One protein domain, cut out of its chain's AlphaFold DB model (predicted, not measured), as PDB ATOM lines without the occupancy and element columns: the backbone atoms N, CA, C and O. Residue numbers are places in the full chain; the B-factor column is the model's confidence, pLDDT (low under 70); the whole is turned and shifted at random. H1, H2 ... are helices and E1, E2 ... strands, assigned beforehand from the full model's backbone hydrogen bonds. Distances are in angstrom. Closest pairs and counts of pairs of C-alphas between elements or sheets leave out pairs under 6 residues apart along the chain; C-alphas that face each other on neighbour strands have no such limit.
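Overview. This is residues 3 to 119 of the 121 residues of the protein "PDDEXK_1 domain-containing protein" of gut metagenome (UniProt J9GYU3). With little regular structure, H2 sits in a body mostly of loops, from which the long helix H4 runs out; after H4 the long link turns off away from the line of H4 and leads to the short helix H5, which is apart from H4. Residues 91 to 100, of which 91 to 95 belong to H4, stick out. The printed 117 residues, 44 in named elements, run H1, H2, E1, H3, H4, H5, mostly helix; the whole is only just loose, close to compact, with radius of gyration of the C-alphas 16.2 A and spans 44 by 32 by 22 A.

Along the chain. H1 is residues 15 to 18, from C-alpha 15 at (-3.479, -7.748, 3.184). H2 is 27 to 39, 19.2 A; E1 50 to 52; H3 75 to 78; H4 80 to 95, 22.2 A; H5 107 to 110, to C-alpha 110 at (-22.541, 3.032, -10.921).

Arrangement. Residues 27 to 30 of H2 only just touch H1, with 3 pairs of C-alphas within 8 A, closest Leu 30 and Leu 18, 5.7 A. Residues 33 to 37 touch H3, closest C-alphas Ala 36 and Phe 75, 6.9 A. H4 and H5 are apart. E1 pairs with no named strand. Every O i to N i+4 pair is within hydrogen-bond range in H4, 8 of 9 in H2.

Size, cuts and confidence. The farthest C-alphas, Asp 59 and Glu 98, are 50.6 A apart. The printed part has no cut; links E1 to H3 and H4 to H5 are long. No printed residue is under 70 in pLDDT.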
ATOM      1  N   TYR A   3     -16.755   4.107  13.879       93.00
ATOM      2  CA  TYR A   3     -18.146   3.740  14.158       93.00
ATOM      3  C   TYR A   3     -18.948   3.642  12.862       93.00
ATOM      4  O   TYR A   3     -18.993   4.583  12.072       93.00
ATOM      5  N   LYS A   4     -19.643   2.518  12.667       92.69
ATOM      6  CA  LYS A   4     -20.494   2.249  11.505       92.69
ATOM      7  C   LYS A   4     -21.942   2.035  11.932       92.69
ATOM      8  O   LYS A   4     -22.240   1.247  12.827       92.69
ATOM      9  N   THR A   5     -22.848   2.736  11.257       90.81
ATOM     10  CA  THR A   5     -24.306   2.648  11.457       90.81
ATOM     11  C   THR A   5     -24.983   1.651  10.510       90.81
ATOM     12  O   THR A   5     -26.166   1.367  10.664       90.81
ATOM     13  N   GLY A   6     -24.241   1.117   9.536       87.75
ATOM     14  CA  GLY A   6     -24.693   0.128   8.560       87.75
ATOM     15  C   GLY A   6     -23.538  -0.762   8.092       87.75
ATOM     16  O   GLY A   6     -22.418  -0.648   8.588       87.75
ATOM     17  N   GLY A   7     -23.812  -1.674   7.159       86.62
ATOM     18  CA  GLY A   7     -22.818  -2.627   6.656       86.62
ATOM     19  C   GLY A   7     -22.649  -3.865   7.544       86.62
ATOM     20  O   GLY A   7     -23.539  -4.220   8.326       86.62
ATOM     21  N   LYS A   8     -21.526  -4.565   7.371       86.62
ATOM     22  CA  LYS A   8     -21.195  -5.799   8.092       86.62
ATOM     23  C   LYS A   8     -19.720  -5.786   8.509       86.62
ATOM     24  O   LYS A   8     -18.924  -5.191   7.783       86.62
ATOM     25  N   PRO A   9     -19.363  -6.463   9.614       85.38
ATOM     26  CA  PRO A   9     -17.983  -6.713   9.989       85.38
ATOM     27  C   PRO A   9     -17.184  -7.306   8.835       85.38
ATOM     28  O   PRO A   9     -17.642  -8.216   8.141       85.38
ATOM     29  N   GLU A  10     -15.991  -6.759   8.656       89.12
ATOM     30  CA  GLU A  10     -15.061  -7.113   7.595       89.12
ATOM     31  C   GLU A  10     -13.947  -8.004   8.147       89.12
ATOM     32  O   GLU A  10     -13.513  -7.858   9.294       89.12
ATOM     33  N   LYS A  11     -13.490  -8.938   7.315       92.00
ATOM     34  CA  LYS A  11     -12.343  -9.808   7.573       92.00
ATOM     35  C   LYS A  11     -11.556  -9.936   6.282       92.00
ATOM     36  O   LYS A  11     -12.167 -10.065   5.222       92.00
ATOM     37  N   ALA A  12     -10.235  -9.952   6.390       94.88
ATOM     38  CA  ALA A  12      -9.358 -10.151   5.247       94.88
ATOM     39  C   ALA A  12      -8.527 -11.421   5.434       94.88
ATOM     40  O   ALA A  12      -7.972 -11.662   6.508       94.88
ATOM     41  N   LYS A  13      -8.426 -12.248   4.393       94.94
ATOM     42  CA  LYS A  13      -7.536 -13.421   4.398       94.94
ATOM     43  C   LYS A  13      -6.083 -13.017   4.220       94.94
ATOM     44  O   LYS A  13      -5.193 -13.644   4.776       94.94
ATOM     45  N   GLU A  14      -5.856 -11.956   3.465       95.19
ATOM     46  CA  GLU A  14      -4.540 -11.406   3.192       95.19
ATOM     47  C   GLU A  14      -4.634  -9.894   3.016       95.19
ATOM     48  O   GLU A  14      -5.685  -9.348   2.674       95.19
ATOM     49  N   LEU A  15      -3.512  -9.207   3.221       95.62
ATOM     50  CA  LEU A  15      -3.479  -7.748   3.184       95.62
ATOM     51  C   LEU A  15      -3.858  -7.192   1.801       95.62
ATOM     52  O   LEU A  15      -4.453  -6.122   1.711       95.62
ATOM     53  N   ASN A  16      -3.574  -7.939   0.728       94.56
ATOM     54  CA  ASN A  16      -3.915  -7.577  -0.651       94.56
ATOM     55  C   ASN A  16      -5.421  -7.408  -0.898       94.56
ATOM     56  O   ASN A  16      -5.805  -6.648  -1.789       94.56
ATOM     57  N   GLU A  17      -6.286  -8.062  -0.119       94.88
ATOM     58  CA  GLU A  17      -7.743  -7.939  -0.282       94.88
ATOM     59  C   GLU A  17      -8.250  -6.518   0.024       94.88
ATOM     60  O   GLU A  17      -9.312  -6.122  -0.458       94.88
ATOM     61  N   LEU A  18      -7.490  -5.720   0.784       95.62
ATOM     62  CA  LEU A  18      -7.820  -4.319   1.057       95.62
ATOM     63  C   LEU A  18      -7.538  -3.418  -0.157       95.62
ATOM     64  O   LEU A  18      -8.178  -2.378  -0.312       95.62
ATOM     65  N   PHE A  19      -6.608  -3.822  -1.025       95.00
ATOM     66  CA  PHE A  19      -6.117  -3.034  -2.162       95.00
ATOM     67  C   PHE A  19      -6.647  -3.528  -3.510       95.00
ATOM     68  O   PHE A  19      -6.445  -2.872  -4.524       95.00
ATOM     69  N   THR A  20      -7.336  -4.669  -3.533       91.56
ATOM     70  CA  THR A  20      -7.908  -5.236  -4.756       91.56
ATOM     71  C   THR A  20      -9.302  -4.645  -4.998       91.56
ATOM     72  O   THR A  20     -10.203  -4.876  -4.183       91.56
ATOM     73  N   PRO A  21      -9.532  -3.907  -6.103       88.81
ATOM     74  CA  PRO A  21     -10.853  -3.377  -6.419       88.81
ATOM     75  C   PRO A  21     -11.865  -4.505  -6.645       88.81
ATOM     76  O   PRO A  21     -11.583  -5.483  -7.337       88.81
ATOM     77  N   GLY A  22     -13.076  -4.365  -6.106       88.69
ATOM     78  CA  GLY A  22     -14.139  -5.340  -6.338       88.69
ATOM     79  C   GLY A  22     -15.328  -5.192  -5.397       88.69
ATOM     80  O   GLY A  22     -15.341  -4.362  -4.491       88.69
ATOM     81  N   GLU A  23     -16.345  -6.036  -5.583       85.62
ATOM     82  CA  GLU A  23     -17.570  -5.995  -4.769       85.62
ATOM     83  C   GLU A  23     -17.354  -6.267  -3.277       85.62
ATOM     84  O   GLU A  23     -18.189  -5.893  -2.451       85.62
ATOM     85  N   LYS A  24     -16.278  -6.973  -2.937       84.50
ATOM     86  CA  LYS A  24     -15.976  -7.421  -1.576       84.50
ATOM     87  C   LYS A  24     -14.686  -6.797  -1.047       84.50
ATOM     88  O   LYS A  24     -14.016  -7.413  -0.226       84.50
ATOM     89  N   GLN A  25     -14.314  -5.616  -1.536       88.44
ATOM     90  CA  GLN A  25     -13.180  -4.889  -0.976       88.44
ATOM     91  C   GLN A  25     -13.463  -4.539   0.492       88.44
ATOM     92  O   GLN A  25     -14.544  -4.041   0.817       88.44
ATOM     93  N   GLN A  26     -12.491  -4.791   1.371       94.25
ATOM     94  CA  GLN A  26     -12.607  -4.550   2.815       94.25
ATOM     95  C   GLN A  26     -12.327  -3.069   3.143       94.25
ATOM     96  O   GLN A  26     -11.315  -2.705   3.747       94.25
ATOM     97  N   HIS A  27     -13.187  -2.183   2.638       92.75
ATOM     98  CA  HIS A  27     -12.999  -0.732   2.678       92.75
ATOM     99  C   HIS A  27     -13.084  -0.119   4.086       92.75
ATOM    100  O   HIS A  27     -12.390   0.863   4.361       92.75
ATOM    101  N   TYR A  28     -13.880  -0.685   5.000       95.25
ATOM    102  CA  TYR A  28     -13.910  -0.225   6.392       95.25
ATOM    103  C   TYR A  28     -12.617  -0.595   7.125       95.25
ATOM    104  O   TYR A  28     -12.100   0.198   7.919       95.25
ATOM    105  N   MET A  29     -12.066  -1.774   6.833       96.06
ATOM    106  CA  MET A  29     -10.768  -2.203   7.342       96.06
ATOM    107  C   MET A  29      -9.647  -1.304   6.806       96.06
ATOM    108  O   MET A  29      -8.868  -0.782   7.603       96.06
ATOM    109  N   LEU A  30      -9.624  -1.041   5.491       96.62
ATOM    110  CA  LEU A  30      -8.687  -0.109   4.850       96.62
ATOM    111  C   LEU A  30      -8.719   1.272   5.520       96.62
ATOM    112  O   LEU A  30      -7.680   1.774   5.944       96.62
ATOM    113  N   GLN A  31      -9.910   1.859   5.680       95.88
ATOM    114  CA  GLN A  31     -10.096   3.152   6.347       95.88
ATOM    115  C   GLN A  31      -9.524   3.146   7.774       95.88
ATOM    116  O   GLN A  31      -8.809   4.066   8.171       95.88
ATOM    117  N   THR A  32      -9.813   2.099   8.547       96.88
ATOM    118  CA  THR A  32      -9.373   2.009   9.945       96.88
ATOM    119  C   THR A  32      -7.856   1.830  10.060       96.88
ATOM    120  O   THR A  32      -7.238   2.423  10.947       96.88
ATOM    121  N   PHE A  33      -7.236   1.062   9.160       97.50
ATOM    122  CA  PHE A  33      -5.779   0.915   9.102       97.50
ATOM    123  C   PHE A  33      -5.075   2.212   8.698       97.50
ATOM    124  O   PHE A  33      -4.041   2.529   9.281       97.50
ATOM    125  N   ILE A  34      -5.656   3.020   7.800       97.19
ATOM    126  CA  ILE A  34      -5.132   4.366   7.506       97.19
ATOM    127  C   ILE A  34      -5.081   5.196   8.794       97.19
ATOM    128  O   ILE A  34      -4.038   5.767   9.105       97.19
ATOM    129  N   TYR A  35      -6.158   5.214   9.589       96.38
ATOM    130  CA  TYR A  35      -6.164   5.941  10.863       96.38
ATOM    131  C   TYR A  35      -5.106   5.429  11.839       96.38
ATOM    132  O   TYR A  35      -4.390   6.237  12.428       96.38
ATOM    133  N   ALA A  36      -4.962   4.111  11.988       97.00
ATOM    134  CA  ALA A  36      -3.936   3.534  12.853       97.00
ATOM    135  C   ALA A  36      -2.517   3.917  12.396       97.00
ATOM    136  O   ALA A  36      -1.705   4.328  13.220       97.00
ATOM    137  N   MET A  37      -2.250   3.881  11.089       97.31
ATOM    138  CA  MET A  37      -0.971   4.289  10.505       97.31
ATOM    139  C   MET A  37      -0.644   5.760  10.787       97.31
ATOM    140  O   MET A  37       0.504   6.071  11.088       97.31
ATOM    141  N   THR A  38      -1.632   6.668  10.760       95.94
ATOM    142  CA  THR A  38      -1.385   8.092  11.076       95.94
ATOM    143  C   THR A  38      -0.917   8.344  12.510       95.94
ATOM    144  O   THR A  38      -0.318   9.383  12.773       95.94
ATOM    145  N   LEU A  39      -1.163   7.407  13.434       95.81
ATOM    146  CA  LEU A  39      -0.682   7.508  14.812       95.81
ATOM    147  C   LEU A  39       0.806   7.137  14.932       95.81
ATOM    148  O   LEU A  39       1.460   7.605  15.858       95.81
ATOM    149  N   GLY A  40       1.354   6.338  14.011       93.75
ATOM    150  CA  GLY A  40       2.736   5.855  14.080       93.75
ATOM    151  C   GLY A  40       3.024   4.999  15.320       93.75
ATOM    152  O   GLY A  40       2.119   4.395  15.899       93.75
ATOM    153  N   GLU A  41       4.294   4.948  15.728       96.06
ATOM    154  CA  GLU A  41       4.710   4.234  16.937       96.06
ATOM    155  C   GLU A  41       4.177   4.928  18.191       96.06
ATOM    156  O   GLU A  41       4.298   6.142  18.361       96.06
ATOM    157  N   GLN A  42       3.595   4.143  19.091       97.38
ATOM    158  CA  GLN A  42       3.001   4.629  20.328       97.38
ATOM    159  C   GLN A  42       3.574   3.862  21.518       97.38
ATOM    160  O   GLN A  42       4.034   2.732  21.391       97.38
ATOM    161  N   LYS A  43       3.493   4.461  22.714       96.75
ATOM    162  CA  LYS A  43       3.934   3.811  23.962       96.75
ATOM    163  C   LYS A  43       3.211   2.482  24.225       96.75
ATOM    164  O   LYS A  43       3.766   1.602  24.876       96.75
ATOM    165  N   PHE A  44       1.961   2.376  23.778       96.94
ATOM    166  CA  PHE A  44       1.134   1.184  23.920       96.94
ATOM    167  C   PHE A  44       0.664   0.707  22.542       96.94
ATOM    168  O   PHE A  44       0.422   1.557  21.680       96.94
ATOM    169  N   PRO A  45       0.490  -0.615  22.348       97.06
ATOM    170  CA  PRO A  45      -0.028  -1.171  21.105       97.06
ATOM    171  C   PRO A  45      -1.341  -0.525  20.668       97.06
ATOM    172  O   PRO A  45      -2.246  -0.297  21.478       97.06
ATOM    173  N   ILE A  46      -1.454  -0.261  19.368       97.12
ATOM    174  CA  ILE A  46      -2.681   0.243  18.757       97.12
ATOM    175  C   ILE A  46      -3.442  -0.930  18.148       97.12
ATOM    176  O   ILE A  46      -3.036  -1.478  17.124       97.12
ATOM    177  N   ALA A  47      -4.578  -1.268  18.759       97.38
ATOM    178  CA  ALA A  47      -5.540  -2.230  18.235       97.38
ATOM    179  C   ALA A  47      -6.644  -1.489  17.451       97.38
ATOM    180  O   ALA A  47      -7.556  -0.915  18.063       97.38
ATOM    181  N   PRO A  48      -6.587  -1.435  16.108       96.25
ATOM    182  CA  PRO A  48      -7.643  -0.833  15.310       96.25
ATOM    183  C   PRO A  48      -8.951  -1.625  15.444       96.25
ATOM    184  O   PRO A  48      -8.968  -2.858  15.465       96.25
ATOM    185  N   ALA A  49     -10.061  -0.897  15.537       95.19
ATOM    186  CA  ALA A  49     -11.365  -1.470  15.844       95.19
ATOM    187  C   ALA A  49     -12.488  -0.769  15.076       95.19
ATOM    188  O   ALA A  49     -12.530   0.468  15.026       95.19
ATOM    189  N   LEU A  50     -13.407  -1.578  14.546       94.12
ATOM    190  CA  LEU A  50     -14.635  -1.168  13.872       94.12
ATOM    191  C   LEU A  50     -15.837  -1.493  14.751       94.12
ATOM    192  O   LEU A  50     -16.114  -2.662  15.014       94.12
ATOM    193  N   PHE A  51     -16.571  -0.460  15.156       92.25
ATOM    194  CA  PHE A  51     -17.775  -0.587  15.960       92.25
ATOM    195  C   PHE A  51     -19.044  -0.513  15.097       92.25
ATOM    196  O   PHE A  51     -19.415   0.567  14.644       92.25
ATOM    197  N   PHE A  52     -19.735  -1.635  14.883       91.50
ATOM    198  CA  PHE A  52     -21.001  -1.690  14.139       91.50
ATOM    199  C   PHE A  52     -22.178  -1.587  15.110       91.50
ATOM    200  O   PHE A  52     -22.566  -2.571  15.739       91.50
ATOM    201  N   VAL A  53     -22.755  -0.390  15.229       88.31
ATOM    202  CA  VAL A  53     -23.749  -0.059  16.268       88.31
ATOM    203  C   VAL A  53     -24.964  -0.988  16.220       88.31
ATOM    204  O   VAL A  53     -25.438  -1.441  17.257       88.31
ATOM    205  N   HIS A  54     -25.438  -1.336  15.022       85.31
ATOM    206  CA  HIS A  54     -26.590  -2.222  14.822       85.31
ATOM    207  C   HIS A  54     -26.315  -3.699  15.129       85.31
ATOM    208  O   HIS A  54     -27.256  -4.484  15.167       85.31
ATOM    209  N   GLN A  55     -25.052  -4.090  15.324       82.81
ATOM    210  CA  GLN A  55     -24.659  -5.469  15.646       82.81
ATOM    211  C   GLN A  55     -24.107  -5.623  17.064       82.81
ATOM    212  O   GLN A  55     -23.949  -6.744  17.535       82.81
ATOM    213  N   ALA A  56     -23.854  -4.512  17.758       78.12
ATOM    214  CA  ALA A  56     -23.198  -4.499  19.062       78.12
ATOM    215  C   ALA A  56     -24.004  -5.165  20.193       78.12
ATOM    216  O   ALA A  56     -23.445  -5.444  21.247       78.12
ATOM    217  N   ALA A  57     -25.300  -5.414  19.988       79.50
ATOM    218  CA  ALA A  57     -26.148  -6.130  20.941       79.50
ATOM    219  C   ALA A  57     -26.023  -7.667  20.853       79.50
ATOM    220  O   ALA A  57     -26.665  -8.361  21.633       79.50
ATOM    221  N   GLY A  58     -25.263  -8.201  19.889       80.50
ATOM    222  CA  GLY A  58     -25.038  -9.642  19.757       80.50
ATOM    223  C   GLY A  58     -23.940 -10.149  20.693       80.50
ATOM    224  O   GLY A  58     -22.894  -9.514  20.812       80.50
ATOM    225  N   ASP A  59     -24.151 -11.321  21.293       75.06
ATOM    226  CA  ASP A  59     -23.238 -11.910  22.287       75.06
ATOM    227  C   ASP A  59     -21.839 -12.237  21.727       75.06
ATOM    228  O   ASP A  59     -20.845 -12.152  22.443       75.06
ATOM    229  N   ASP A  60     -21.741 -12.533  20.427       80.75
ATOM    230  CA  ASP A  60     -20.481 -12.868  19.741       80.75
ATOM    231  C   ASP A  60     -19.823 -11.663  19.041       80.75
ATOM    232  O   ASP A  60     -18.924 -11.814  18.204       80.75
ATOM    233  N   TYR A  61     -20.288 -10.442  19.323       83.56
ATOM    234  CA  TYR A  61     -19.774  -9.254  18.657       83.56
ATOM    235  C   TYR A  61     -18.332  -8.938  19.081       83.56
ATOM    236  O   TYR A  61     -18.025  -8.743  20.257       83.56
ATOM    237  N   ASN A  62     -17.434  -8.823  18.099       87.44
ATOM    238  CA  ASN A  62     -16.035  -8.472  18.318       87.44
ATOM    239  C   ASN A  62     -15.634  -7.293  17.412       87.44
ATOM    240  O   ASN A  62     -15.684  -7.436  16.187       87.44
ATOM    241  N   PRO A  63     -15.221  -6.144  17.979       91.50
ATOM    242  CA  PRO A  63     -14.887  -4.959  17.196       91.50
ATOM    243  C   PRO A  63     -13.466  -4.999  16.610       91.50
ATOM    244  O   PRO A  63     -13.126  -4.145  15.793       91.50
ATOM    245  N   TYR A  64     -12.619  -5.947  17.025       93.81
ATOM    246  CA  TYR A  64     -11.237  -6.037  16.562       93.81
ATOM    247  C   TYR A  64     -11.142  -6.655  15.173       93.81
ATOM    248  O   TYR A  64     -11.721  -7.712  14.880       93.81
ATOM    249  N   LEU A  65     -10.331  -5.996  14.351       95.00
ATOM    250  CA  LEU A  65     -10.045  -6.392  12.981       95.00
ATOM    251  C   LEU A  65      -9.276  -7.712  12.935       95.00
ATOM    252  O   LEU A  65      -8.479  -8.020  13.823       95.00
ATOM    253  N   GLU A  66      -9.545  -8.487  11.891       95.62
ATOM    254  CA  GLU A  66      -8.961  -9.805  11.678       95.62
ATOM    255  C   GLU A  66      -8.318  -9.876  10.296       95.62
ATOM    256  O   GLU A  66      -8.984  -9.645   9.283       95.62
ATOM    257  N   LEU A  67      -7.029 -10.202  10.281       96.31
ATOM    258  CA  LEU A  67      -6.216 -10.360   9.085       96.31
ATOM    259  C   LEU A  67      -5.564 -11.741   9.132       96.31
ATOM    260  O   LEU A  67      -4.948 -12.094  10.131       96.31
ATOM    261  N   ASN A  68      -5.724 -12.534   8.072       95.69
ATOM    262  CA  ASN A  68      -5.207 -13.906   8.002       95.69
ATOM    263  C   ASN A  68      -5.657 -14.793   9.186       95.69
ATOM    264  O   ASN A  68      -4.912 -15.624   9.694       95.69
ATOM    265  N   GLY A  69      -6.890 -14.589   9.662       94.56
ATOM    266  CA  GLY A  69      -7.445 -15.315  10.809       94.56
ATOM    267  C   GLY A  69      -6.927 -14.859  12.180       94.56
ATOM    268  O   GLY A  69      -7.394 -15.375  13.194       94.56
ATOM    269  N   GLU A  70      -6.027 -13.875  12.238       95.06
ATOM    270  CA  GLU A  70      -5.470 -13.345  13.482       95.06
ATOM    271  C   GLU A  70      -6.006 -11.949  13.802       95.06
ATOM    272  O   GLU A  70      -6.263 -11.127  12.919       95.06
ATOM    273  N   LYS A  71      -6.182 -11.663  15.095       96.00
ATOM    274  CA  LYS A  71      -6.604 -10.339  15.555       96.00
ATOM    275  C   LYS A  71      -5.441  -9.358  15.508       96.00
ATOM    276  O   LYS A  71      -4.370  -9.625  16.044       96.00
ATOM    277  N   VAL A  72      -5.693  -8.179  14.948       97.12
ATOM    278  CA  VAL A  72      -4.700  -7.102  14.872       97.12
ATOM    279  C   VAL A  72      -4.724  -6.297  16.173       97.12
ATOM    280  O   VAL A  72      -5.388  -5.268  16.273       97.12
ATOM    281  N   TYR A  73      -4.033  -6.793  17.202       97.69
ATOM    282  CA  TYR A  73      -3.915  -6.101  18.495       97.69
ATOM    283  C   TYR A  73      -2.780  -5.071  18.545       97.69
ATOM    284  O   TYR A  73      -2.814  -4.165  19.375       97.69
ATOM    285  N   ASP A  74      -1.794  -5.196  17.658       97.62
ATOM    286  CA  ASP A  74      -0.659  -4.281  17.559       97.62
ATOM    287  C   ASP A  74      -0.375  -3.953  16.095       97.62
ATOM    288  O   ASP A  74       0.460  -4.578  15.444       97.62
ATOM    289  N   PHE A  75      -1.111  -2.987  15.552       98.12
ATOM    290  CA  PHE A  75      -1.012  -2.624  14.142       98.12
ATOM    291  C   PHE A  75       0.407  -2.216  13.726       98.12
ATOM    292  O   PHE A  75       0.867  -2.645  12.669       98.12
ATOM    293  N   TYR A  76       1.104  -1.423  14.549       98.19
ATOM    294  CA  TYR A  76       2.414  -0.874  14.192       98.19
ATOM    295  C   TYR A  76       3.449  -1.979  13.974       98.19
ATOM    296  O   TYR A  76       4.108  -2.017  12.939       98.19
ATOM    297  N   HIS A  77       3.540  -2.929  14.905       97.69
ATOM    298  CA  HIS A  77       4.551  -3.984  14.829       97.69
ATOM    299  C   HIS A  77       4.168  -5.150  13.909       97.69
ATOM    300  O   HIS A  77       5.049  -5.910  13.514       97.69
ATOM    301  N   THR A  78       2.880  -5.321  13.581       97.44
ATOM    302  CA  THR A  78       2.403  -6.511  12.849       97.44
ATOM    303  C   THR A  78       1.946  -6.245  11.418       97.44
ATOM    304  O   THR A  78       2.030  -7.153  10.597       97.44
ATOM    305  N   VAL A  79       1.459  -5.041  11.097       98.06
ATOM    306  CA  VAL A  79       0.802  -4.761   9.803       98.06
ATOM    307  C   VAL A  79       1.308  -3.479   9.133       98.06
ATOM    308  O   VAL A  79       1.313  -3.412   7.904       98.06
ATOM    309  N   GLU A  80       1.729  -2.464   9.898       98.38
ATOM    310  CA  GLU A  80       1.966  -1.105   9.379       98.38
ATOM    311  C   GLU A  80       2.927  -1.061   8.198       98.38
ATOM    312  O   GLU A  80       2.597  -0.425   7.198       98.38
ATOM    313  N   LYS A  81       4.057  -1.769   8.277       98.25
ATOM    314  CA  LYS A  81       5.092  -1.714   7.242       98.25
ATOM    315  C   LYS A  81       4.550  -2.137   5.875       98.25
ATOM    316  O   LYS A  81       4.576  -1.352   4.927       98.25
ATOM    317  N   ASP A  82       4.013  -3.351   5.790       98.12
ATOM    318  CA  ASP A  82       3.502  -3.920   4.538       98.12
ATOM    319  C   ASP A  82       2.279  -3.142   4.034       98.12
ATOM    320  O   ASP A  82       2.071  -2.972   2.830       98.12
ATOM    321  N   PHE A  83       1.458  -2.637   4.959       98.19
ATOM    322  CA  PHE A  83       0.303  -1.812   4.625       98.19
ATOM    323  C   PHE A  83       0.722  -0.474   4.017       98.19
ATOM    324  O   PHE A  83       0.168  -0.052   3.002       98.19
ATOM    325  N   LYS A  84       1.723   0.179   4.608       98.12
ATOM    326  CA  LYS A  84       2.254   1.459   4.153       98.12
ATOM    327  C   LYS A  84       2.908   1.350   2.786       98.12
ATOM    328  O   LYS A  84       2.664   2.213   1.948       98.12
ATOM    329  N   GLU A  85       3.676   0.291   2.536       98.25
ATOM    330  CA  GLU A  85       4.245   0.014   1.211       98.25
ATOM    331  C   GLU A  85       3.141  -0.045   0.140       98.25
ATOM    332  O   GLU A  85       3.228   0.636  -0.884       98.25
ATOM    333  N   LYS A  86       2.043  -0.761   0.413       97.62
ATOM    334  CA  LYS A  86       0.894  -0.865  -0.504       97.62
ATOM    335  C   LYS A  86       0.112   0.437  -0.661       97.62
ATOM    336  O   LYS A  86      -0.308   0.759  -1.768       97.62
ATOM    337  N   ILE A  87      -0.080   1.201   0.416       97.12
ATOM    338  CA  ILE A  87      -0.729   2.520   0.350       97.12
ATOM    339  C   ILE A  87       0.090   3.482  -0.509       97.12
ATOM    340  O   ILE A  87      -0.482   4.183  -1.339       97.12
ATOM    341  N   ILE A  88       1.413   3.513  -0.333       97.38
ATOM    342  CA  ILE A  88       2.300   4.368  -1.132       97.38
ATOM    343  C   ILE A  88       2.215   3.979  -2.607       97.38
ATOM    344  O   ILE A  88       2.080   4.863  -3.451       97.38
ATOM    345  N   GLN A  89       2.235   2.678  -2.912       96.50
ATOM    346  CA  GLN A  89       2.069   2.187  -4.277       96.50
ATOM    347  C   GLN A  89       0.723   2.623  -4.878       96.50
ATOM    348  O   GLN A  89       0.706   3.220  -5.949       96.50
ATOM    349  N   LEU A  90      -0.390   2.405  -4.170       95.06
ATOM    350  CA  LEU A  90      -1.724   2.788  -4.643       95.06
ATOM    351  C   LEU A  90      -1.841   4.302  -4.877       95.06
ATOM    352  O   LEU A  90      -2.448   4.740  -5.850       95.06
ATOM    353  N   ILE A  91      -1.265   5.117  -3.991       95.69
ATOM    354  CA  ILE A  91      -1.242   6.574  -4.160       95.69
ATOM    355  C   ILE A  91      -0.418   6.954  -5.393       95.69
ATOM    356  O   ILE A  91      -0.855   7.804  -6.162       95.69
ATOM    357  N   ALA A  92       0.745   6.330  -5.603       96.44
ATOM    358  CA  ALA A  92       1.557   6.577  -6.790       96.44
ATOM    359  C   ALA A  92       0.791   6.241  -8.079       96.44
ATOM    360  O   ALA A  92       0.787   7.058  -8.991       96.44
ATOM    361  N   GLU A  93       0.074   5.112  -8.112       94.38
ATOM    362  CA  GLU A  93      -0.790   4.715  -9.235       94.38
ATOM    363  C   GLU A  93      -1.917   5.733  -9.493       94.38
ATOM    364  O   GLU A  93      -2.196   6.063 -10.640       94.38
ATOM    365  N   ILE A  94      -2.542   6.284  -8.444       93.81
ATOM    366  CA  ILE A  94      -3.593   7.315  -8.581       93.81
ATOM    367  C   ILE A  94      -3.058   8.604  -9.227       93.81
ATOM    368  O   ILE A  94      -3.809   9.304  -9.909       93.81
ATOM    369  N   PHE A  95      -1.792   8.946  -8.980       95.44
ATOM    370  CA  PHE A  95      -1.167  10.175  -9.476       95.44
ATOM    371  C   PHE A  95      -0.324   9.975 -10.743       95.44
ATOM    372  O   PHE A  95       0.245  10.955 -11.226       95.44
ATOM    373  N   ASP A  96      -0.236   8.756 -11.275       96.56
ATOM    374  CA  ASP A  96       0.523   8.468 -12.489       96.56
ATOM    375  C   ASP A  96      -0.192   9.059 -13.722       96.56
ATOM    376  O   ASP A  96      -1.293   8.618 -14.060       96.56
ATOM    377  N   PRO A  97       0.390  10.063 -14.410       95.12
ATOM    378  CA  PRO A  97      -0.229  10.665 -15.587       95.12
ATOM    379  C   PRO A  97      -0.282   9.724 -16.800       95.12
ATOM    380  O   PRO A  97      -1.065   9.982 -17.716       95.12
ATOM    381  N   GLU A  98       0.534   8.665 -16.824       96.50
ATOM    382  CA  GLU A  98       0.544   7.673 -17.903       96.50
ATOM    383  C   GLU A  98      -0.562   6.620 -17.728       96.50
ATOM    384  O   GLU A  98      -0.936   5.949 -18.692       96.50
ATOM    385  N   GLU A  99      -1.130   6.495 -16.525       90.75
ATOM    386  CA  GLU A  99      -2.252   5.604 -16.248       90.75
ATOM    387  C   GLU A  99      -3.587   6.351 -16.419       90.75
ATOM    388  O   GLU A  99      -3.970   7.180 -15.588       90.75
ATOM    389  N   PRO A 100      -4.360   6.072 -17.487       90.00
ATOM    390  CA  PRO A 100      -5.649   6.716 -17.670       90.00
ATOM    391  C   PRO A 100      -6.645   6.245 -16.609       90.00
ATOM    392  O   PRO A 100      -6.615   5.100 -16.150       90.00
ATOM    393  N   PHE A 101      -7.612   7.108 -16.294       89.06
ATOM    394  CA  PHE A 101      -8.754   6.726 -15.471       89.06
ATOM    395  C   PHE A 101      -9.466   5.499 -16.062       89.06
ATOM    396  O   PHE A 101      -9.894   5.508 -17.218       89.06
ATOM    397  N   LYS A 102      -9.634   4.456 -15.242       88.62
ATOM    398  CA  LYS A 102     -10.356   3.228 -15.592       88.62
ATOM    399  C   LYS A 102     -11.630   3.142 -14.746       88.62
ATOM    400  O   LYS A 102     -11.530   3.046 -13.519       88.62
ATOM    401  N   PRO A 103     -12.827   3.160 -15.361       89.81
ATOM    402  CA  PRO A 103     -14.069   2.904 -14.645       89.81
ATOM    403  C   PRO A 103     -14.033   1.554 -13.924       89.81
ATOM    404  O   PRO A 103     -13.410   0.595 -14.382       89.81
ATOM    405  N   THR A 104     -14.752   1.452 -12.808       90.56
ATOM    406  CA  THR A 104     -14.939   0.160 -12.142       90.56
ATOM    407  C   THR A 104     -15.700  -0.817 -13.042       90.56
ATOM    408  O   THR A 104     -16.661  -0.445 -13.713       90.56
ATOM    409  N   THR A 105     -15.313  -2.091 -13.018       89.88
ATOM    410  CA  THR A 105     -16.036  -3.180 -13.699       89.88
ATOM    411  C   THR A 105     -17.272  -3.647 -12.923       89.88
ATOM    412  O   THR A 105     -18.058  -4.456 -13.415       89.88
ATOM    413  N   VAL A 106     -17.470  -3.140 -11.703       91.94
ATOM    414  CA  VAL A 106     -18.577  -3.501 -10.816       91.94
ATOM    415  C   VAL A 106     -19.775  -2.587 -11.086       91.94
ATOM    416  O   VAL A 106     -19.901  -1.508 -10.509       91.94
ATOM    417  N   ALA A 107     -20.688  -3.042 -11.948       90.31
ATOM    418  CA  ALA A 107     -21.815  -2.241 -12.436       90.31
ATOM    419  C   ALA A 107     -22.673  -1.608 -11.322       90.31
ATOM    420  O   ALA A 107     -23.059  -0.448 -11.438       90.31
ATOM    421  N   ARG A 108     -22.910  -2.321 -10.210       91.44
ATOM    422  CA  ARG A 108     -23.716  -1.815  -9.081       91.44
ATOM    423  C   ARG A 108     -23.158  -0.537  -8.445       91.44
ATOM    424  O   ARG A 108     -23.906   0.243  -7.871       91.44
ATOM    425  N   PHE A 109     -21.845  -0.300  -8.524       91.44
ATOM    426  CA  PHE A 109     -21.249   0.927  -7.985       91.44
ATOM    427  C   PHE A 109     -21.657   2.156  -8.804       91.44
ATOM    428  O   PHE A 109     -21.688   3.266  -8.274       91.44
ATOM    429  N   CYS A 110     -22.038   1.965 -10.068       92.62
ATOM    430  CA  CYS A 110     -22.541   3.032 -10.921       92.62
ATOM    431  C   CYS A 110     -23.976   3.452 -10.564       92.62
ATOM    432  O   CYS A 110     -24.361   4.568 -10.904       92.62
ATOM    433  N   ASP A 111     -24.762   2.624  -9.865       93.00
ATOM    434  CA  ASP A 111     -26.172   2.917  -9.555       93.00
ATOM    435  C   ASP A 111     -26.341   4.129  -8.634       93.00
ATOM    436  O   ASP A 111     -27.307   4.878  -8.759       93.00
ATOM    437  N   SER A 112     -25.367   4.361  -7.754       93.31
ATOM    438  CA  SER A 112     -25.321   5.509  -6.845       93.31
ATOM    439  C   SER A 112     -24.168   6.474  -7.142       93.31
ATOM    440  O   SER A 112     -23.906   7.368  -6.338       93.31
ATOM    441  N   CYS A 113     -23.436   6.292  -8.248       94.19
ATOM    442  CA  CYS A 113     -22.276   7.123  -8.563       94.19
ATOM    443  C   CYS A 113     -22.719   8.500  -9.088       94.19
ATOM    444  O   CYS A 113     -23.309   8.574 -10.171       94.19
ATOM    445  N   PRO A 114     -22.385   9.609  -8.401       95.38
ATOM    446  CA  PRO A 114     -22.771  10.948  -8.849       95.38
ATOM    447  C   PRO A 114     -22.071  11.363 -10.153       95.38
ATOM    448  O   PRO A 114     -22.542  12.254 -10.852       95.38
ATOM    449  N   PHE A 115     -20.971  10.694 -10.511       93.31
ATOM    450  CA  PHE A 115     -20.192  10.961 -11.720       93.31
ATOM    451  C   PHE A 115     -20.556  10.048 -12.895       93.31
ATOM    452  O   PHE A 115     -19.903  10.116 -13.932       93.31
ATOM    453  N   ARG A 116     -21.592   9.201 -12.778       92.56
ATOM    454  CA  ARG A 116     -21.960   8.220 -13.817       92.56
ATOM    455  C   ARG A 116     -22.107   8.839 -15.212       92.56
ATOM    456  O   ARG A 116     -21.705   8.218 -16.181       92.56
ATOM    457  N   LEU A 117     -22.656  10.052 -15.311       91.19
ATOM    458  CA  LEU A 117     -22.867  10.741 -16.592       91.19
ATOM    459  C   LEU A 117     -21.580  11.305 -17.220       91.19
ATOM    460  O   LEU A 117     -21.576  11.617 -18.405       91.19
ATOM    461  N   LEU A 118     -20.515  11.463 -16.430       91.38
ATOM    462  CA  LEU A 118     -19.194  11.920 -16.884       91.38
ATOM    463  C   LEU A 118     -18.220  10.753 -17.083       91.38
ATOM    464  O   LEU A 118     -17.183  10.909 -17.723       91.38
ATOM    465  N   CYS A 119     -18.539   9.596 -16.505       90.00
ATOM    466  CA  CYS A 119     -17.754   8.385 -16.619       90.00
ATOM    467  C   CYS A 119     -17.866   7.862 -18.055       90.00
ATOM    468  O   CYS A 119     -18.936   7.422 -18.474       90.00
TER     469      CYS A 119